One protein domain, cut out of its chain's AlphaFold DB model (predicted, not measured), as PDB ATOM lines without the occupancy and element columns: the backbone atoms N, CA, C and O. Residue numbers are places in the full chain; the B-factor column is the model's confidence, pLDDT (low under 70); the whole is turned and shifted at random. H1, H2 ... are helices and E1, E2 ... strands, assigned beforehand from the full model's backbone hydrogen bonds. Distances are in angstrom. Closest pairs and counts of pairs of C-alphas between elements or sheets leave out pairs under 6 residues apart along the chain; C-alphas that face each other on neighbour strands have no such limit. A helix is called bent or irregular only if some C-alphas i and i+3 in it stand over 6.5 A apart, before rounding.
ATOM      1  N   THR A  28     123.318 140.359 140.838       81.69
ATOM      2  CA  THR A  28     124.151 139.353 141.481       81.69
ATOM      3  C   THR A  28     123.971 139.388 142.994       81.69
ATOM      4  O   THR A  28     123.495 140.361 143.587       81.69
ATOM      5  N   TRP A  29     124.370 138.307 143.653       81.81
ATOM      6  CA  TRP A  29     124.406 138.266 145.106       81.81
ATOM      7  C   TRP A  29     125.455 139.248 145.657       81.81
ATOM      8  O   TRP A  29     125.215 139.842 146.704       81.81
ATOM      9  N   GLU A  30     126.547 139.523 144.935       84.88
ATOM     10  CA  GLU A  30     127.511 140.575 145.282       84.88
ATOM     11  C   GLU A  30     126.888 141.975 145.299       84.88
ATOM     12  O   GLU A  30     127.198 142.773 146.189       84.88
ATOM     13  N   ASP A  31     125.981 142.282 144.368       84.25
ATOM     14  CA  ASP A  31     125.258 143.558 144.378       84.25
ATOM     15  C   ASP A  31     124.362 143.672 145.614       84.25
ATOM     16  O   ASP A  31     124.339 144.708 146.281       84.25
ATOM     17  N   ILE A  32     123.702 142.574 145.994       85.31
ATOM     18  CA  ILE A  32     122.931 142.498 147.242       85.31
ATOM     19  C   ILE A  32     123.838 142.713 148.464       85.31
ATOM     20  O   ILE A  32     123.463 143.442 149.384       85.31
ATOM     21  N   LEU A  33     125.051 142.152 148.482       89.81
ATOM     22  CA  LEU A  33     125.992 142.356 149.588       89.81
ATOM     23  C   LEU A  33     126.417 143.821 149.741       89.81
ATOM     24  O   LEU A  33     126.545 144.294 150.874       89.81
ATOM     25  N   LYS A  34     126.589 144.563 148.639       88.00
ATOM     26  CA  LYS A  34     126.882 146.010 148.685       88.00
ATOM     27  C   LYS A  34     125.741 146.807 149.320       88.00
ATOM     28  O   LYS A  34     126.011 147.791 150.010       88.00
ATOM     29  N   LEU A  35     124.496 146.368 149.126       84.94
ATOM     30  CA  LEU A  35     123.308 146.977 149.732       84.94
ATOM     31  C   LEU A  35     123.159 146.621 151.218       84.94
ATOM     32  O   LEU A  35     122.820 147.483 152.025       84.94
ATOM     33  N   ILE A  36     123.423 145.366 151.588       87.81
ATOM     34  CA  ILE A  36     123.306 144.878 152.972       87.81
ATOM     35  C   ILE A  36     124.436 145.417 153.861       87.81
ATOM     36  O   ILE A  36     124.227 145.724 155.037       87.81
ATOM     37  N   PHE A  37     125.646 145.537 153.310       90.00
ATOM     38  CA  PHE A  37     126.843 145.976 154.026       90.00
ATOM     39  C   PHE A  37     127.442 147.234 153.384       90.00
ATOM     40  O   PHE A  37     128.588 147.200 152.923       90.00
ATOM     41  N   PRO A  38     126.715 148.365 153.352       86.12
ATOM     42  CA  PRO A  38     127.189 149.559 152.669       86.12
ATOM     43  C   PRO A  38     128.491 150.045 153.310       86.12
ATOM     44  O   PRO A  38     128.586 150.184 154.530       86.12
ATOM     45  N   LYS A  39     129.512 150.286 152.477       86.56
ATOM     46  CA  LYS A  39     130.842 150.786 152.884       86.56
ATOM     47  C   LYS A  39     131.600 149.897 153.890       86.56
ATOM     48  O   LYS A  39     132.581 150.346 154.474       86.56
ATOM     49  N   ASN A  40     131.182 148.645 154.105       89.75
ATOM     50  CA  ASN A  40     131.860 147.717 155.012       89.75
ATOM     51  C   ASN A  40     132.485 146.550 154.236       89.75
ATOM     52  O   ASN A  40     131.929 145.453 154.188       89.75
ATOM     53  N   THR A  41     133.654 146.797 153.641       89.69
ATOM     54  CA  THR A  41     134.405 145.822 152.826       89.69
ATOM     55  C   THR A  41     134.691 144.524 153.570       89.69
ATOM     56  O   THR A  41     134.488 143.454 153.016       89.69
ATOM     57  N   THR A  42     135.043 144.585 154.856       92.50
ATOM     58  CA  THR A  42     135.276 143.382 155.673       92.50
ATOM     59  C   THR A  42     134.049 142.474 155.747       92.50
ATOM     60  O   THR A  42     134.160 141.264 155.558       92.50
ATOM     61  N   ARG A  43     132.862 143.039 155.998       94.38
ATOM     62  CA  ARG A  43     131.622 142.249 156.026       94.38
ATOM     63  C   ARG A  43     131.238 141.744 154.638       94.38
ATOM     64  O   ARG A  43     130.764 140.617 154.538       94.38
ATOM     65  N   GLN A  44     131.465 142.543 153.591       93.19
ATOM     66  CA  GLN A  44     131.239 142.124 152.205       93.19
ATOM     67  C   GLN A  44     132.136 140.939 151.825       93.19
ATOM     68  O   GLN A  44     131.615 139.929 151.365       93.19
ATOM     69  N   ASN A  45     133.445 141.015 152.087       93.31
ATOM     70  CA  ASN A  45     134.406 139.944 151.807       93.31
ATOM     71  C   ASN A  45     134.050 138.664 152.562       93.31
ATOM     72  O   ASN A  45     133.988 137.586 151.974       93.31
ATOM     73  N   LEU A  46     133.729 138.783 153.852       95.62
ATOM     74  CA  LEU A  46     133.347 137.626 154.655       95.62
ATOM     75  C   LEU A  46     132.053 136.978 154.148       95.62
ATOM     76  O   LEU A  46     131.994 135.762 153.984       95.62
ATOM     77  N   ALA A  47     131.031 137.779 153.843       95.25
ATOM     78  CA  ALA A  47     129.798 137.277 153.248       95.25
ATOM     79  C   ALA A  47     130.046 136.620 151.881       95.25
ATOM     80  O   ALA A  47     129.451 135.584 151.582       95.25
ATOM     81  N   LYS A  48     130.961 137.193 151.087       94.44
ATOM     82  CA  LYS A  48     131.392 136.657 149.798       94.44
ATOM     83  C   LYS A  48     131.957 135.247 149.940       94.44
ATOM     84  O   LYS A  48     131.510 134.322 149.266       94.44
ATOM     85  N   VAL A  49     132.922 135.073 150.834       94.75
ATOM     86  CA  VAL A  49     133.549 133.770 151.086       94.75
ATOM     87  C   VAL A  49     132.533 132.748 151.599       94.75
ATOM     88  O   VAL A  49     132.460 131.649 151.053       94.75
ATOM     89  N   ILE A  50     131.680 133.121 152.563       93.38
ATOM     90  CA  ILE A  50     130.645 132.225 153.116       93.38
ATOM     91  C   ILE A  50     129.732 131.685 152.014       93.38
ATOM     92  O   ILE A  50     129.570 130.475 151.874       93.38
ATOM     93  N   LEU A  51     129.123 132.574 151.228       91.94
ATOM     94  CA  LEU A  51     128.146 132.180 150.212       91.94
ATOM     95  C   LEU A  51     128.793 131.369 149.088       91.94
ATOM     96  O   LEU A  51     128.201 130.394 148.631       91.94
ATOM     97  N   ARG A  52     130.025 131.710 148.691       90.94
ATOM     98  CA  ARG A  52     130.785 130.931 147.706       90.94
ATOM     99  C   ARG A  52     131.088 129.527 148.212       90.94
ATOM    100  O   ARG A  52     130.877 128.567 147.474       90.94
ATOM    101  N   LYS A  53     131.527 129.394 149.466       90.50
ATOM    102  CA  LYS A  53     131.806 128.085 150.061       90.50
ATOM    103  C   LYS A  53     130.533 127.245 150.158       90.50
ATOM    104  O   LYS A  53     130.537 126.091 149.750       90.50
ATOM    105  N   LEU A  54     129.421 127.828 150.605       89.50
ATOM    106  CA  LEU A  54     128.131 127.130 150.642       89.50
ATOM    107  C   LEU A  54     127.634 126.729 149.243       89.50
ATOM    108  O   LEU A  54     127.049 125.659 149.093       89.50
ATOM    109  N   ALA A  55     127.886 127.547 148.216       86.38
ATOM    110  CA  ALA A  55     127.566 127.204 146.830       86.38
ATOM    111  C   ALA A  55     128.369 125.995 146.331       86.38
ATOM    112  O   ALA A  55     127.801 125.120 145.685       86.38
ATOM    113  N   GLN A  56     129.661 125.924 146.664       85.69
ATOM    114  CA  GLN A  56     130.531 124.794 146.313       85.69
ATOM    115  C   GLN A  56     130.128 123.495 147.023       85.69
ATOM    116  O   GLN A  56     130.302 122.415 146.470       85.69
ATOM    117  N   LEU A  57     129.573 123.600 148.232       83.38
ATOM    118  CA  LEU A  57     129.120 122.456 149.025       83.38
ATOM    119  C   LEU A  57     127.745 121.921 148.612       83.38
ATOM    120  O   LEU A  57     127.358 120.838 149.048       83.38
ATOM    121  N   LYS A  58     126.994 122.651 147.778       64.44
ATOM    122  CA  LYS A  58     125.662 122.257 147.306       64.44
ATOM    123  C   LYS A  58     125.781 121.040 146.369       64.44
ATOM    124  O   LYS A  58     125.832 121.185 145.153       64.44
ATOM    125  N   GLY A  59     125.862 119.847 146.960       57.56
ATOM    126  CA  GLY A  59     126.092 118.564 146.280       57.56
ATOM    127  C   GLY A  59     127.081 117.621 146.986       57.56
ATOM    128  O   GLY A  59     127.205 116.473 146.569       57.56
ATOM    129  N   ALA A  60     127.763 118.069 148.048       59.72
ATOM    130  CA  ALA A  60     128.734 117.283 148.814       59.72
ATOM    131  C   ALA A  60     128.203 116.904 150.213       59.72
ATOM    132  O   ALA A  60     127.338 117.579 150.764       59.72
ATOM    133  N   HIS A  61     128.763 115.851 150.823       58.62
ATOM    134  CA  HIS A  61     128.507 115.466 152.226       58.62
ATOM    135  C   HIS A  61     129.185 116.394 153.256       58.62
ATOM    136  O   HIS A  61     129.177 116.113 154.453       58.62
ATOM    137  N   GLU A  62     129.812 117.475 152.798       70.31
ATOM    138  CA  GLU A  62     130.509 118.442 153.636       70.31
ATOM    139  C   GLU A  62     129.580 119.604 154.019       70.31
ATOM    140  O   GLU A  62     128.788 120.099 153.213       70.31
ATOM    141  N   HIS A  63     129.692 120.064 155.266       79.44
ATOM    142  CA  HIS A  63     128.825 121.090 155.839       79.44
ATOM    143  C   HIS A  63     129.649 122.180 156.525       79.44
ATOM    144  O   HIS A  63     130.641 121.884 157.184       79.44
ATOM    145  N   ILE A  64     129.203 123.437 156.421       86.38
ATOM    146  CA  ILE A  64     129.734 124.527 157.249       86.38
ATOM    147  C   ILE A  64     128.922 124.577 158.533       86.38
ATOM    148  O   ILE A  64     127.716 124.828 158.514       86.38
ATOM    149  N   THR A  65     129.587 124.395 159.660       85.12
ATOM    150  CA  THR A  65     129.021 124.607 160.989       85.12
ATOM    151  C   THR A  65     129.337 126.010 161.496       85.12
ATOM    152  O   THR A  65     130.221 126.716 161.003       85.12
ATOM    153  N   THR A  66     128.667 126.421 162.570       73.19
ATOM    154  CA  THR A  66     129.009 127.668 163.276       73.19
ATOM    155  C   THR A  66     130.420 127.665 163.883       73.19
ATOM    156  O   THR A  66     130.905 128.722 164.289       73.19
ATOM    157  N   HIS A  67     131.083 126.503 163.952       79.00
ATOM    158  CA  HIS A  67     132.438 126.335 164.487       79.00
ATOM    159  C   HIS A  67     133.540 126.440 163.416       79.00
ATOM    160  O   HIS A  67     134.707 126.665 163.759       79.00
ATOM    161  N   ASP A  68     133.164 126.408 162.136       84.50
ATOM    162  CA  ASP A  68     134.076 126.512 160.986       84.50
ATOM    163  C   ASP A  68     134.403 127.964 160.616       84.50
ATOM    164  O   ASP A  68     134.841 128.275 159.512       84.50
ATOM    165  N   TRP A  69     134.216 128.892 161.556       91.31
ATOM    166  CA  TRP A  69     134.434 130.313 161.311       91.31
ATOM    167  C   TRP A  69     135.898 130.650 161.014       91.31
ATOM    168  O   TRP A  69     136.148 131.563 160.236       91.31
ATOM    169  N   LEU A  70     136.868 129.954 161.625       93.19
ATOM    170  CA  LEU A  70     138.290 130.288 161.470       93.19
ATOM    171  C   LEU A  70     138.782 130.137 160.024       93.19
ATOM    172  O   LEU A  70     139.303 131.127 159.517       93.19
ATOM    173  N   PRO A  71     138.616 128.979 159.343       93.00
ATOM    174  CA  PRO A  71     139.036 128.854 157.948       93.00
ATOM    175  C   PRO A  71     138.385 129.909 157.052       93.00
ATOM    176  O   PRO A  71     139.065 130.531 156.247       93.00
ATOM    177  N   LEU A  72     137.094 130.193 157.251       94.81
ATOM    178  CA  LEU A  72     136.371 131.185 156.449       94.81
ATOM    179  C   LEU A  72     136.831 132.623 156.722       94.81
ATOM    180  O   LEU A  72     136.854 133.447 155.813       94.81
ATOM    181  N   VAL A  73     137.210 132.937 157.964       95.88
ATOM    182  CA  VAL A  73     137.814 134.228 158.322       95.88
ATOM    183  C   VAL A  73     139.183 134.387 157.668       95.88
ATOM    184  O   VAL A  73     139.454 135.448 157.112       95.88
ATOM    185  N   LEU A  74     140.022 133.353 157.708       95.88
ATOM    186  CA  LEU A  74     141.351 133.378 157.095       95.88
ATOM    187  C   LEU A  74     141.258 133.499 155.569       95.88
ATOM    188  O   LEU A  74     141.954 134.315 154.970       95.88
ATOM    189  N   GLU A  75     140.327 132.776 154.947       95.81
ATOM    190  CA  GLU A  75     140.039 132.890 153.516       95.81
ATOM    191  C   GLU A  75     139.521 134.292 153.150       95.81
ATOM    192  O   GLU A  75     140.001 134.895 152.194       95.81
ATOM    193  N   ALA A  76     138.624 134.876 153.950       95.81
ATOM    194  CA  ALA A  76     138.155 136.246 153.726       95.81
ATOM    195  C   ALA A  76     139.261 137.301 153.893       95.81
ATOM    196  O   ALA A  76     139.254 138.303 153.178       95.81
ATOM    197  N   MET A  77     140.217 137.081 154.801       95.25
ATOM    198  CA  MET A  77     141.392 137.946 154.946       95.25
ATOM    199  C   MET A  77     142.321 137.860 153.737       95.25
ATOM    200  O   MET A  77     142.817 138.890 153.295       95.25
ATOM    201  N   LYS A  78     142.520 136.662 153.174       94.50
ATOM    202  CA  LYS A  78     143.326 136.452 151.959       94.50
ATOM    203  C   LYS A  78     142.791 137.218 150.749       94.50
ATOM    204  O   LYS A  78     143.569 137.630 149.896       94.50
ATOM    205  N   GLU A  79     141.477 137.420 150.679       92.25
ATOM    206  CA  GLU A  79     140.835 138.207 149.616       92.25
ATOM    207  C   GLU A  79     140.867 139.721 149.853       92.25
ATOM    208  O   GLU A  79     140.532 140.489 148.951       92.25
ATOM    209  N   ASP A  80     141.247 140.169 151.050       92.62
ATOM    210  CA  ASP A  80     141.393 141.585 151.362       92.62
ATOM    211  C   ASP A  80     142.783 142.067 150.931       92.62
ATOM    212  O   ASP A  80     143.773 141.594 151.491       92.62
ATOM    213  N   PRO A  81     142.908 143.028 149.997       91.31
ATOM    214  CA  PRO A  81     144.213 143.516 149.558       91.31
ATOM    215  C   PRO A  81     145.109 143.980 150.714       91.31
ATOM    216  O   PRO A  81     146.317 143.772 150.661       91.31
ATOM    217  N   VAL A  82     144.514 144.544 151.772       91.06
ATOM    218  CA  VAL A  82     145.240 145.052 152.946       91.06
ATOM    219  C   VAL A  82     145.762 143.915 153.826       91.06
ATOM    220  O   VAL A  82     146.870 143.999 154.347       91.06
ATOM    221  N   TYR A  83     144.979 142.848 154.008       93.25
ATOM    222  CA  TYR A  83     145.301 141.762 154.947       93.25
ATOM    223  C   TYR A  83     145.666 140.444 154.264       93.25
ATOM    224  O   TYR A  83     145.788 139.433 154.954       93.25
ATOM    225  N   SER A  84     145.847 140.441 152.945       93.81
ATOM    226  CA  SER A  84     146.063 139.231 152.148       93.81
ATOM    227  C   SER A  84     147.242 138.401 152.660       93.81
ATOM    228  O   SER A  84     147.088 137.219 152.971       93.81
ATOM    229  N   GLU A  85     148.391 139.052 152.842       93.56
ATOM    230  CA  GLU A  85     149.612 138.419 153.340       93.56
ATOM    231  C   GLU A  85     149.475 137.967 154.799       93.56
ATOM    232  O   GLU A  85     149.847 136.847 155.146       93.56
ATOM    233  N   LEU A  86     148.850 138.789 155.650       93.88
ATOM    234  CA  LEU A  86     148.549 138.415 157.034       93.88
ATOM    235  C   LEU A  86     147.657 137.162 157.089       93.88
ATOM    236  O   LEU A  86     147.915 136.250 157.871       93.88
ATOM    237  N   GLY A  87     146.620 137.100 156.251       94.44
ATOM    238  CA  GLY A  87     145.722 135.953 156.136       94.44
ATOM    239  C   GLY A  87     146.452 134.682 155.701       94.44
ATOM    240  O   GLY A  87     146.212 133.626 156.283       94.44
ATOM    241  N   ARG A  88     147.380 134.792 154.740       95.75
ATOM    242  CA  ARG A  88     148.215 133.673 154.270       95.75
ATOM    243  C   ARG A  88     149.092 133.106 155.389       95.75
ATOM    244  O   ARG A  88     149.041 131.905 155.646       95.75
ATOM    245  N   ILE A  89     149.835 133.964 156.090       95.88
ATOM    246  CA  ILE A  89     150.726 133.543 157.187       95.88
ATOM    247  C   ILE A  89     149.923 132.865 158.309       95.88
ATOM    248  O   ILE A  89     150.306 131.808 158.812       95.88
ATOM    249  N   LEU A  90     148.775 133.440 158.684       96.38
ATOM    250  CA  LEU A  90     147.927 132.881 159.740       96.38
ATOM    251  C   LEU A  90     147.249 131.562 159.332       96.38
ATOM    252  O   LEU A  90     147.010 130.716 160.192       96.38
ATOM    253  N   GLU A  91     146.945 131.363 158.048       96.44
ATOM    254  CA  GLU A  91     146.430 130.093 157.523       96.44
ATOM    255  C   GLU A  91     147.481 128.985 157.586       96.44
ATOM    256  O   GLU A  91     147.201 127.911 158.121       96.44
ATOM    257  N   GLU A  92     148.705 129.260 157.133       96.62
ATOM    258  CA  GLU A  92     149.832 128.325 157.249       96.62
ATOM    259  C   GLU A  92     150.066 127.931 158.708       96.62
ATOM    260  O   GLU A  92     150.196 126.747 159.043       96.62
ATOM    261  N   ARG A  93     150.021 128.926 159.598       96.94
ATOM    262  CA  ARG A  93     150.148 128.706 161.032       96.94
ATOM    263  C   ARG A  93     149.012 127.866 161.602       96.94
ATOM    264  O   ARG A  93     149.255 126.974 162.415       96.94
ATOM    265  N   TRP A  94     147.771 128.136 161.210       96.00
ATOM    266  CA  TRP A  94     146.618 127.359 161.655       96.00
ATOM    267  C   TRP A  94     146.755 125.883 161.256       96.00
ATOM    268  O   TRP A  94     146.590 125.015 162.115       96.00
ATOM    269  N   ILE A  95     147.136 125.606 160.004       95.94
ATOM    270  CA  ILE A  95     147.368 124.244 159.498       95.94
ATOM    271  C   ILE A  95     148.469 123.542 160.306       95.94
ATOM    272  O   ILE A  95     148.346 122.365 160.652       95.94
ATOM    273  N   GLU A  96     149.549 124.248 160.645       97.31
ATOM    274  CA  GLU A  96     150.623 123.707 161.486       97.31
ATOM    275  C   GLU A  96     150.126 123.335 162.892       97.31
ATOM    276  O   GLU A  96     150.412 122.243 163.391       97.31
ATOM    277  N   LEU A  97     149.368 124.228 163.537       97.12
ATOM    278  CA  LEU A  97     148.813 123.999 164.873       97.12
ATOM    279  C   LEU A  97     147.800 122.845 164.877       97.12
ATOM    280  O   LEU A  97     147.761 122.064 165.829       97.12
ATOM    281  N   GLU A  98     147.013 122.714 163.810       94.44
ATOM    282  CA  GLU A  98     146.079 121.605 163.616       94.44
ATOM    283  C   GLU A  98     146.812 120.264 163.498       94.44
ATOM    284  O   GLU A  98     146.493 119.328 164.231       94.44
ATOM    285  N   ARG A  99     147.873 120.192 162.681       96.69
ATOM    286  CA  ARG A  99     148.732 118.995 162.573       96.69
ATOM    287  C   ARG A  99     149.390 118.612 163.897       96.69
ATOM    288  O   ARG A  99     149.615 117.433 164.153       96.69
ATOM    289  N   LYS A 100     149.691 119.600 164.742       97.19
ATOM    290  CA  LYS A 100     150.250 119.404 166.089       97.19
ATOM    291  C   LYS A 100     149.203 119.009 167.138       97.19
ATOM    292  O   LYS A 100     149.561 118.841 168.301       97.19
ATOM    293  N   GLY A 101     147.927 118.883 166.765       95.81
ATOM    294  CA  GLY A 101     146.851 118.535 167.695       95.81
ATOM    295  C   GLY A 101     146.551 119.631 168.723       95.81
ATOM    296  O   GLY A 101     145.989 119.351 169.783       95.81
ATOM    297  N   VAL A 102     146.933 120.883 168.447       96.44
ATOM    298  CA  VAL A 102     146.662 122.009 169.346       96.44
ATOM    299  C   VAL A 102     145.159 122.263 169.380       96.44
ATOM    300  O   VAL A 102     144.519 122.383 168.336       96.44
ATOM    301  N   SER A 103     144.589 122.374 170.582       94.19
ATOM    302  CA  SER A 103     143.149 122.598 170.746       94.19
ATOM    303  C   SER A 103     142.681 123.875 170.041       94.19
ATOM    304  O   SER A 103     143.394 124.878 169.999       94.19
ATOM    305  N   ARG A 104     141.435 123.885 169.559       90.00
ATOM    306  CA  ARG A 104     140.855 125.039 168.855       90.00
ATOM    307  C   ARG A 104     140.903 126.340 169.664       90.00
ATOM    308  O   ARG A 104     141.135 127.407 169.105       90.00
ATOM    309  N   VAL A 105     140.685 126.255 170.976       92.06
ATOM    310  CA  VAL A 105     140.754 127.416 171.878       92.06
ATOM    311  C   VAL A 105     142.167 127.993 171.901       92.06
ATOM    312  O   VAL A 105     142.338 129.208 171.829       92.06
ATOM    313  N   GLU A 106     143.172 127.123 171.959       95.62
ATOM    314  CA  GLU A 106     144.571 127.532 172.003       95.62
ATOM    315  C   GLU A 106     145.065 128.036 170.641       95.62
ATOM    316  O   GLU A 106     145.728 129.068 170.585       95.62
ATOM    317  N   GLN A 107     144.629 127.411 169.539       94.00
ATOM    318  CA  GLN A 107     144.859 127.920 168.180       94.00
ATOM    319  C   GLN A 107     144.418 129.381 168.060       94.00
ATOM    320  O   GLN A 107     145.180 130.233 167.616       94.00
ATOM    321  N   VAL A 108     143.201 129.700 168.513       92.62
ATOM    322  CA  VAL A 108     142.661 131.063 168.424       92.62
ATOM    323  C   VAL A 108     143.480 132.055 169.251       92.62
ATOM    324  O   VAL A 108     143.686 133.180 168.796       92.62
ATOM    325  N   LYS A 109     143.958 131.672 170.442       94.81
ATOM    326  CA  LYS A 109     144.822 132.543 171.255       94.81
ATOM    327  C   LYS A 109     146.156 132.815 170.565       94.81
ATOM    328  O   LYS A 109     146.543 133.977 170.463       94.81
ATOM    329  N   ILE A 110     146.813 131.763 170.072       95.88
ATOM    330  CA  ILE A 110     148.102 131.855 169.374       95.88
ATOM    331  C   ILE A 110     147.962 132.753 168.145       95.88
ATOM    332  O   ILE A 110     148.664 133.754 168.046       95.88
ATOM    333  N   LEU A 111     146.993 132.463 167.274       95.25
ATOM    334  CA  LEU A 111     146.763 133.235 166.052       95.25
ATOM    335  C   LEU A 111     146.371 134.685 166.345       95.25
ATOM    336  O   LEU A 111     146.790 135.579 165.625       95.25
ATOM    337  N   THR A 112     145.606 134.949 167.411       93.88
ATOM    338  CA  THR A 112     145.281 136.334 167.802       93.88
ATOM    339  C   THR A 112     146.537 137.103 168.208       93.88
ATOM    340  O   THR A 112     146.696 138.255 167.813       93.88
ATOM    341  N   ARG A 113     147.425 136.483 168.994       93.88
ATOM    342  CA  ARG A 113     148.686 137.107 169.406       93.88
ATOM    343  C   ARG A 113     149.595 137.349 168.200       93.88
ATOM    344  O   ARG A 113     150.017 138.481 167.993       93.88
ATOM    345  N   GLU A 114     149.828 136.315 167.395       94.25
ATOM    346  CA  GLU A 114     150.689 136.398 166.209       94.25
ATOM    347  C   GLU A 114     150.142 137.406 165.188       94.25
ATOM    348  O   GLU A 114     150.912 138.160 164.608       94.25
ATOM    349  N   ALA A 115     148.817 137.513 165.026       92.62
ATOM    350  CA  ALA A 115     148.219 138.518 164.151       92.62
ATOM    351  C   ALA A 115     148.577 139.953 164.571       92.62
ATOM    352  O   ALA A 115     148.892 140.772 163.711       92.62
ATOM    353  N   ASN A 116     148.554 140.255 165.873       90.25
ATOM    354  CA  ASN A 116     148.897 141.586 166.383       90.25
ATOM    355  C   ASN A 116     150.393 141.902 166.192       90.25
ATOM    356  O   ASN A 116     150.760 143.026 165.845       90.25
ATOM    357  N   GLU A 117     151.259 140.907 166.399       91.50
ATOM    358  CA  GLU A 117     152.707 141.030 166.186       91.50
ATOM    359  C   GLU A 117     153.030 141.250 164.699       91.50
ATOM    360  O   GLU A 117     153.706 142.218 164.343       91.50
ATOM    361  N   LEU A 118     152.482 140.403 163.820       91.25
ATOM    362  CA  LEU A 118     152.687 140.467 162.371       91.25
ATOM    363  C   LEU A 118     152.167 141.769 161.773       91.25
ATOM    364  O   LEU A 118     152.811 142.349 160.910       91.25
ATOM    365  N   GLN A 119     151.028 142.266 162.244       88.62
ATOM    366  CA  GLN A 119     150.481 143.535 161.773       88.62
ATOM    367  C   GLN A 119     151.446 144.705 162.014       88.62
ATOM    368  O   GLN A 119     151.600 145.567 161.150       88.62
ATOM    369  N   THR A 120     152.137 144.701 163.158       86.94
ATOM    370  CA  THR A 120     153.163 145.703 163.477       86.94
ATOM    371  C   THR A 120     154.364 145.564 162.539       86.94
ATOM    372  O   THR A 120     154.854 146.556 162.007       86.94
ATOM    373  N   GLN A 121     154.809 144.330 162.287       88.31
ATOM    374  CA  GLN A 121     155.942 144.039 161.400       88.31
ATOM    375  C   GLN A 121     155.656 144.383 159.931       88.31
ATOM    376  O   GLN A 121     156.540 144.864 159.230       88.31
ATOM    377  N   LEU A 122     154.419 144.169 159.478       86.50
ATOM    378  CA  LEU A 122     153.965 144.464 158.116       86.50
ATOM    379  C   LEU A 122     153.664 145.955 157.889       86.50
ATOM    380  O   LEU A 122     153.261 146.331 156.792       86.50
ATOM    381  N   GLY A 123     153.820 146.809 158.906       84.56
ATOM    382  CA  GLY A 123     153.521 148.240 158.797       84.56
ATOM    383  C   GLY A 123     152.029 148.553 158.648       84.56
ATOM    384  O   GLY A 123     151.667 149.670 158.292       84.56
ATOM    385  N   LEU A 124     151.148 147.597 158.957       82.31
ATOM    386  CA  LEU A 124     149.690 147.742 158.916       82.31
ATOM    387  C   LEU A 124     149.170 148.463 160.179       82.31
ATOM    388  O   LEU A 124     148.232 147.980 160.804       82.31
ATOM    389  N   GLY A 125     149.833 149.554 160.590       68.38
ATOM    390  CA  GLY A 125     149.684 150.244 161.884       68.38
ATOM    391  C   GLY A 125     148.296 150.840 162.185       68.38
ATOM    392  O   GLY A 125     147.271 150.295 161.799       68.38
ATOM    393  N   GLU A 126     148.226 151.975 162.895       66.81
ATOM    394  CA  GLU A 126     146.944 152.579 163.334       66.81
ATOM    395  C   GLU A 126     145.946 152.847 162.192       66.81
ATOM    396  O   GLU A 126     144.733 152.803 162.406       66.81
ATOM    397  N   GLU A 127     146.447 153.084 160.977       76.56
ATOM    398  CA  GLU A 127     145.641 153.307 159.772       76.56
ATOM    399  C   GLU A 127     144.749 152.099 159.419       76.56
ATOM    400  O   GLU A 127     143.644 152.264 158.892       76.56
ATOM    401  N   TYR A 128     145.181 150.884 159.770       78.19
ATOM    402  CA  TYR A 128     144.495 149.635 159.450       78.19
ATOM    403  C   TYR A 128     144.295 148.814 160.734       78.19
ATOM    404  O   TYR A 128     145.218 148.146 161.175       78.19
ATOM    405  N   PRO A 129     143.107 148.826 161.375       75.06
ATOM    406  CA  PRO A 129     142.889 148.138 162.652       75.06
ATOM    407  C   PRO A 129     143.062 146.613 162.533       75.06
ATOM    408  O   PRO A 129     142.908 146.074 161.440       75.06
ATOM    409  N   PRO A 130     143.272 145.872 163.641       76.31
ATOM    410  CA  PRO A 130     143.599 144.450 163.579       76.31
ATOM    411  C   PRO A 130     142.676 143.598 162.714       76.31
ATOM    412  O   PRO A 130     141.519 143.351 163.063       76.31
ATOM    413  N   GLY A 131     143.222 143.119 161.592       84.94
ATOM    414  CA  GLY A 131     142.481 142.396 160.562       84.94
ATOM    415  C   GLY A 131     141.823 141.141 161.123       84.94
ATOM    416  O   GLY A 131     140.603 141.001 161.069       84.94
ATOM    417  N   PHE A 132     142.602 140.269 161.767       91.69
ATOM    418  CA  PHE A 132     142.080 139.010 162.302       91.69
ATOM    419  C   PHE A 132     140.957 139.217 163.328       91.69
ATOM    420  O   PHE A 132     139.884 138.622 163.213       91.69
ATOM    421  N   GLY A 133     141.163 140.116 164.298       89.56
ATOM    422  CA  GLY A 133     140.149 140.456 165.298       89.56
ATOM    423  C   GLY A 133     138.881 141.048 164.674       89.56
ATOM    424  O   GLY A 133     137.770 140.670 165.057       89.56
ATOM    425  N   LYS A 134     139.034 141.918 163.669       91.50
ATOM    426  CA  LYS A 134     137.929 142.545 162.932       91.50
ATOM    427  C   LYS A 134     137.105 141.522 162.145       91.50
ATOM    428  O   LYS A 134     135.879 141.513 162.271       91.50
ATOM    429  N   TYR A 135     137.750 140.648 161.370       94.44
ATOM    430  CA  TYR A 135     137.070 139.593 160.610       94.44
ATOM    431  C   TYR A 135     136.394 138.579 161.542       94.44
ATOM    432  O   TYR A 135     135.215 138.264 161.364       94.44
ATOM    433  N   ARG A 136     137.083 138.152 162.609       93.62
ATOM    434  CA  ARG A 136     136.512 137.290 163.656       93.62
ATOM    435  C   ARG A 136     135.278 137.920 164.303       93.62
ATOM    436  O   ARG A 136     134.252 137.256 164.441       93.62
ATOM    437  N   GLY A 137     135.356 139.193 164.689       92.56
ATOM    438  CA  GLY A 137     134.234 139.925 165.280       92.56
ATOM    439  C   GLY A 137     133.057 140.108 164.315       92.56
ATOM    440  O   GLY A 137     131.911 140.212 164.750       92.56
ATOM    441  N   ALA A 138     133.318 140.109 163.005       93.94
ATOM    442  CA  ALA A 138     132.298 140.237 161.969       93.94
ATOM    443  C   ALA A 138     131.548 138.930 161.661       93.94
ATOM    444  O   ALA A 138     130.431 139.014 161.151       93.94
ATOM    445  N   TRP A 139     132.095 137.755 162.000       94.44
ATOM    446  CA  TRP A 139     131.508 136.443 161.683       94.44
ATOM    447  C   TRP A 139     130.034 136.310 162.073       94.44
ATOM    448  O   TRP A 139     129.168 136.192 161.205       94.44
ATOM    449  N   TYR A 140     129.725 136.370 163.372       93.75
ATOM    450  CA  TYR A 140     128.353 136.182 163.849       93.75
ATOM    451  C   TYR A 140     127.386 137.253 163.317       93.75
ATOM    452  O   TYR A 140     126.301 136.883 162.863       93.75
ATOM    453  N   PRO A 141     127.736 138.559 163.319       94.69
ATOM    454  CA  PRO A 141     126.911 139.577 162.676       94.69
ATOM    455  C   PRO A 141     126.615 139.286 161.203       94.69
ATOM    456  O   PRO A 141     125.460 139.402 160.796       94.69
ATOM    457  N   VAL A 142     127.622 138.893 160.415       95.69
ATOM    458  CA  VAL A 142     127.454 138.602 158.984       95.69
ATOM    459  C   VAL A 142     126.538 137.401 158.786       95.69
ATOM    460  O   VAL A 142     125.538 137.534 158.087       95.69
ATOM    461  N   VAL A 143     126.805 136.274 159.452       94.31
ATOM    462  CA  VAL A 143     125.962 135.068 159.358       94.31
ATOM    463  C   VAL A 143     124.509 135.385 159.715       94.31
ATOM    464  O   VAL A 143     123.599 135.064 158.953       94.31
ATOM    465  N   ASN A 144     124.274 136.085 160.827       94.00
ATOM    466  CA  ASN A 144     122.920 136.446 161.254       94.00
ATOM    467  C   ASN A 144     122.205 137.356 160.251       94.00
ATOM    468  O   ASN A 144     120.997 137.226 160.051       94.00
ATOM    469  N   ILE A 145     122.925 138.293 159.634       93.94
ATOM    470  CA  ILE A 145     122.361 139.179 158.616       93.94
ATOM    471  C   ILE A 145     122.036 138.397 157.340       93.94
ATOM    472  O   ILE A 145     120.952 138.586 156.799       93.94
ATOM    473  N   LEU A 146     122.905 137.481 156.902       92.88
ATOM    474  CA  LEU A 146     122.646 136.622 155.741       92.88
ATOM    475  C   LEU A 146     121.424 135.715 155.956       92.88
ATOM    476  O   LEU A 146     120.620 135.556 155.036       92.88
ATOM    477  N   ILE A 147     121.241 135.186 157.174       91.94
ATOM    478  CA  ILE A 147     120.036 134.429 157.556       91.94
ATOM    479  C   ILE A 147     118.796 135.323 157.476       91.94
ATOM    480  O   ILE A 147     117.805 134.963 156.848       91.94
ATOM    481  N   LYS A 148     118.840 136.521 158.078       89.81
ATOM    482  CA  LYS A 148     117.711 137.469 158.056       89.81
ATOM    483  C   LYS A 148     117.368 137.953 156.646       89.81
ATOM    484  O   LYS A 148     116.200 138.180 156.354       89.81
ATOM    485  N   ALA A 149     118.373 138.092 155.786       87.62
ATOM    486  CA  ALA A 149     118.205 138.411 154.372       87.62
ATOM    487  C   ALA A 149     117.682 137.218 153.550       87.62
ATOM    488  O   ALA A 149     117.354 137.377 152.375       87.62
ATOM    489  N   GLY A 150     117.592 136.026 154.151       89.00
ATOM    490  CA  GLY A 150     117.133 134.808 153.496       89.00
ATOM    491  C   GLY A 150     118.100 134.287 152.437       89.00
ATOM    492  O   GLY A 150     117.655 133.575 151.546       89.00
ATOM    493  N   MET A 151     119.383 134.663 152.505       90.69
ATOM    494  CA  MET A 151     120.430 134.179 151.592       90.69
ATOM    495  C   MET A 151     120.903 132.779 151.984       90.69
ATOM    496  O   MET A 151     121.193 131.943 151.129       90.69
ATOM    497  N   ILE A 152     120.962 132.531 153.292       91.31
ATOM    498  CA  ILE A 152     121.354 131.256 153.889       91.31
ATOM    499  C   ILE A 152     120.329 130.842 154.938       91.31
ATOM    500  O   ILE A 152     119.622 131.682 155.498       91.31
ATOM    501  N   GLU A 153     120.282 129.553 155.237       90.94
ATOM    502  CA  GLU A 153     119.439 128.970 156.273       90.94
ATOM    503  C   GLU A 153     120.297 128.169 157.252       90.94
ATOM    504  O   GLU A 153     121.398 127.718 156.931       90.94
ATOM    505  N   LYS A 154     119.799 128.025 158.482       89.94
ATOM    506  CA  LYS A 154     120.417 127.193 159.514       89.94
ATOM    507  C   LYS A 154     119.568 125.941 159.700       89.94
ATOM    508  O   LYS A 154     118.427 126.047 160.149       89.94
ATOM    509  N   LYS A 155     120.138 124.770 159.425       86.69
ATOM    510  CA  LYS A 155     119.519 123.465 159.687       86.69
ATOM    511  C   LYS A 155     120.300 122.765 160.795       86.69
ATOM    512  O   LYS A 155     121.438 122.355 160.614       86.69
ATOM    513  N   GLY A 156     119.714 122.685 161.989       85.31
ATOM    514  CA  GLY A 156     120.408 122.142 163.160       85.31
ATOM    515  C   GLY A 156     121.702 122.906 163.472       85.31
ATOM    516  O   GLY A 156     121.661 124.082 163.842       85.31
ATOM    517  N   SER A 157     122.850 122.236 163.343       83.25
ATOM    518  CA  SER A 157     124.187 122.792 163.604       83.25
ATOM    519  C   SER A 157     124.900 123.360 162.369       83.25
ATOM    520  O   SER A 157     125.956 123.978 162.532       83.25
ATOM    521  N   TYR A 158     124.344 123.192 161.165       89.19
ATOM    522  CA  TYR A 158     124.987 123.603 159.918       89.19
ATOM    523  C   TYR A 158     124.239 124.721 159.181       89.19
ATOM    524  O   TYR A 158     123.068 125.016 159.445       89.19
ATOM    525  N   LEU A 159     124.969 125.375 158.282       90.75
ATOM    526  CA  LEU A 159     124.516 126.438 157.393       90.75
ATOM    527  C   LEU A 159     124.416 125.904 155.962       90.75
ATOM    528  O   LEU A 159     125.244 125.103 155.532       90.75
ATOM    529  N   GLU A 160     123.439 126.393 155.211       90.19
ATOM    530  CA  GLU A 160     123.252 126.079 153.791       90.19
ATOM    531  C   GLU A 160     122.729 127.296 153.022       90.19
ATOM    532  O   GLU A 160     122.180 128.227 153.614       90.19
ATOM    533  N   LEU A 161     122.896 127.312 151.697       88.81
ATOM    534  CA  LEU A 161     122.214 128.303 150.863       88.81
ATOM    535  C   LEU A 161     120.703 128.079 150.936       88.81
ATOM    536  O   LEU A 161     120.249 126.946 150.791       88.81
ATOM    537  N   SER A 162     119.924 129.153 151.064       87.62
ATOM    538  CA  SER A 162     118.469 129.030 150.960       87.62
ATOM    539  C   SER A 162     118.089 128.604 149.542       87.62
ATOM    540  O   SER A 162     118.423 129.285 148.566       87.62
ATOM    541  N   GLU A 163     117.335 127.511 149.416       80.12
ATOM    542  CA  GLU A 163     116.811 127.030 148.127       80.12
ATOM    543  C   GLU A 163     115.963 128.093 147.421       80.12
ATOM    544  O   GLU A 163     115.938 128.192 146.195       80.12
ATOM    545  N   THR A 164     115.301 128.940 148.207       75.75
ATOM    546  CA  THR A 164     114.411 129.981 147.694       75.75
ATOM    547  C   THR A 164     115.127 131.278 147.333       75.75
ATOM    548  O   THR A 164     114.514 132.141 146.704       75.75
ATOM    549  N   PHE A 165     116.399 131.456 147.711       80.00
ATOM    550  CA  PHE A 165     117.076 132.741 147.543       80.00
ATOM    551  C   PHE A 165     117.313 133.113 146.082       80.00
ATOM    552  O   PHE A 165     117.028 134.245 145.704       80.00
ATOM    553  N   SER A 166     117.748 132.174 145.238       66.50
ATOM    554  CA  SER A 166     117.953 132.446 143.808       66.50
ATOM    555  C   SER A 166     116.660 132.921 143.131       66.50
ATOM    556  O   SER A 166     116.669 133.919 142.419       66.50
ATOM    557  N   MET A 167     115.519 132.296 143.451       69.12
ATOM    558  CA  MET A 167     114.200 132.744 142.973       69.12
ATOM    559  C   MET A 167     113.790 134.103 143.565       69.12
ATOM    560  O   MET A 167     113.162 134.931 142.902       69.12
ATOM    561  N   LYS A 168     114.142 134.362 144.830       72.44
ATOM    562  CA  LYS A 168     113.902 135.655 145.484       72.44
ATOM    563  C   LYS A 168     114.756 136.769 144.881       72.44
ATOM    564  O   LYS A 168     114.278 137.898 144.852       72.44
ATOM    565  N   LEU A 169     115.953 136.482 144.373       72.19
ATOM    566  CA  LEU A 169     116.849 137.474 143.774       72.19
ATOM    567  C   LEU A 169     116.226 138.110 142.524       72.19
ATOM    568  O   LEU A 169     116.166 139.333 142.425       72.19
ATOM    569  N   GLU A 170     115.632 137.303 141.642       68.94
ATOM    570  CA  GLU A 170     114.866 137.814 140.496       68.94
ATOM    571  C   GLU A 170     113.686 138.688 140.934       68.94
ATOM    572  O   GLU A 170     113.386 139.720 140.327       68.94
ATOM    573  N   ARG A 171     113.002 138.290 142.011       71.62
ATOM    574  CA  ARG A 171     111.896 139.072 142.572       71.62
ATOM    575  C   ARG A 171     112.388 140.391 143.166       71.62
ATOM    576  O   ARG A 171     111.716 141.403 142.984       71.62
ATOM    577  N   ILE A 172     113.541 140.399 143.836       73.69
ATOM    578  CA  ILE A 172     114.187 141.612 144.355       73.69
ATOM    579  C   ILE A 172     114.542 142.542 143.193       73.69
ATOM    580  O   ILE A 172     114.171 143.713 143.245       73.69
ATOM    581  N   ALA A 173     115.148 142.027 142.121       71.12
ATOM    582  CA  ALA A 173     115.467 142.808 140.925       71.12
ATOM    583  C   ALA A 173     114.207 143.420 140.276       71.12
ATOM    584  O   ALA A 173     114.181 144.610 139.960       71.12
ATOM    585  N   LYS A 174     113.120 142.644 140.149       71.00
ATOM    586  CA  LYS A 174     111.824 143.131 139.630       71.00
ATOM    587  C   LYS A 174     111.202 144.214 140.521       71.00
ATOM    588  O   LYS A 174     110.719 145.224 140.013       71.00
ATOM    589  N   ILE A 175     111.210 144.022 141.844       74.06
ATOM    590  CA  ILE A 175     110.705 145.017 142.806       74.06
ATOM    591  C   ILE A 175     111.552 146.291 142.754       74.06
ATOM    592  O   ILE A 175     110.993 147.382 142.823       74.06
ATOM    593  N   TRP A 176     112.871 146.162 142.602       71.94
ATOM    594  CA  TRP A 176     113.795 147.289 142.510       71.94
ATOM    595  C   TRP A 176     113.484 148.195 141.324       71.94
ATOM    596  O   TRP A 176     113.274 149.389 141.524       71.94
ATOM    597  N   LYS A 177     113.361 147.622 140.118       69.56
ATOM    598  CA  LYS A 177     112.992 148.372 138.903       69.56
ATOM    599  C   LYS A 177     111.692 149.156 139.101       69.56
ATOM    600  O   LYS A 177     111.640 150.357 138.854       69.56
ATOM    601  N   LYS A 178     110.680 148.511 139.694       68.38
ATOM    602  CA  LYS A 178     109.404 149.155 140.043       68.38
ATOM    603  C   LYS A 178     109.542 150.252 141.112       68.38
ATOM    604  O   LYS A 178     108.825 151.247 141.070       68.38
TER     605      LYS A 178
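What this domain is: This is residues 28 to 178 of the 187 residues of an uncharacterized protein of Thermococci archaeon (UniProt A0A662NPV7). This is a flat body of crossed helices: the long, kinked helix H6 runs across H2 and H3, with the hairpin H4 and H5 at one end and the small strand hairpin E1 and E2, followed by H7, toward the other. H1 folds against the first part of H2. The 151 printed residues hold seven named helices and two named strands in the order H1 H2 H3 H4 H5 H6 E1 E2 H7, mostly helix, with one antiparallel sheet, E1 - E2. The whole is compact, with a radius of gyration of the C-alphas of 16.7 A, and spans 51 by 38 by 19 A.

How they stand to each other: E1, residues 152 to 155, and E2, residues 158 to 161, form an antiparallel hairpin at 145 degrees; N 153 and O 160, 2.8 A apart, are within hydrogen-bond range. Residues 64 to 65 pair, antiparallel, with residues 158 to 159 of E2. The closest C-alphas of E2 and H2, residues 41 to 57, are those of Glu 160 and Leu 54, 5.9 A apart. H6, residues 131 to 148, has a kink of 36 degrees near residue 138 and is irregular, with C-alphas 137 and 140 7.1 A apart. H2, with residues 42 to 47 alone, touches H6 at a steep tilt of 62 degrees, closest at the C-alphas of Arg 43 and Val 142, 6.3 A. H3, residues 69 to 78, touches H2 at the C-alphas of Ala 76 and Leu 46, 5.1 A. H4, residues 84 to 99, and H5, residues 104 to 121, are a hairpin at a shallow tilt of 32 degrees, only just short of steep, closest at the C-alphas of Leu 90 and Leu 111, 6.4 A. H1, residues 29 to 36, touches H2 at the C-alphas of Leu 33 and Gln 44, 5.9 A. H7, residues 165 to 178, is close to H1 but not clearly touching, 7.7 A between the C-alphas of Leu 169 and Trp 29. Every O i to N i+4 pair is within hydrogen-bond range in H1 to H5; H6 has 12 of 14 and H7 9 of 10.

Where its parts are: H5 and H6 each measure 25.4 A, H2 24.3 A, H4 22.9 A and H7 19.6 A. H1 begins at C-alpha 29 (124.406, 138.266, 145.106), and H7 ends at C-alpha 178 (109.404, 149.155, 140.043).

The domain as a whole: The farthest C-alphas, those of Lys 100 and Lys 178, are 56.8 A apart. The printed part has no cut; the link from H2 to H3 is long. The mean pLDDT of the printed part is 87.5, with 11 residues under 70, among them residues 58 to 61.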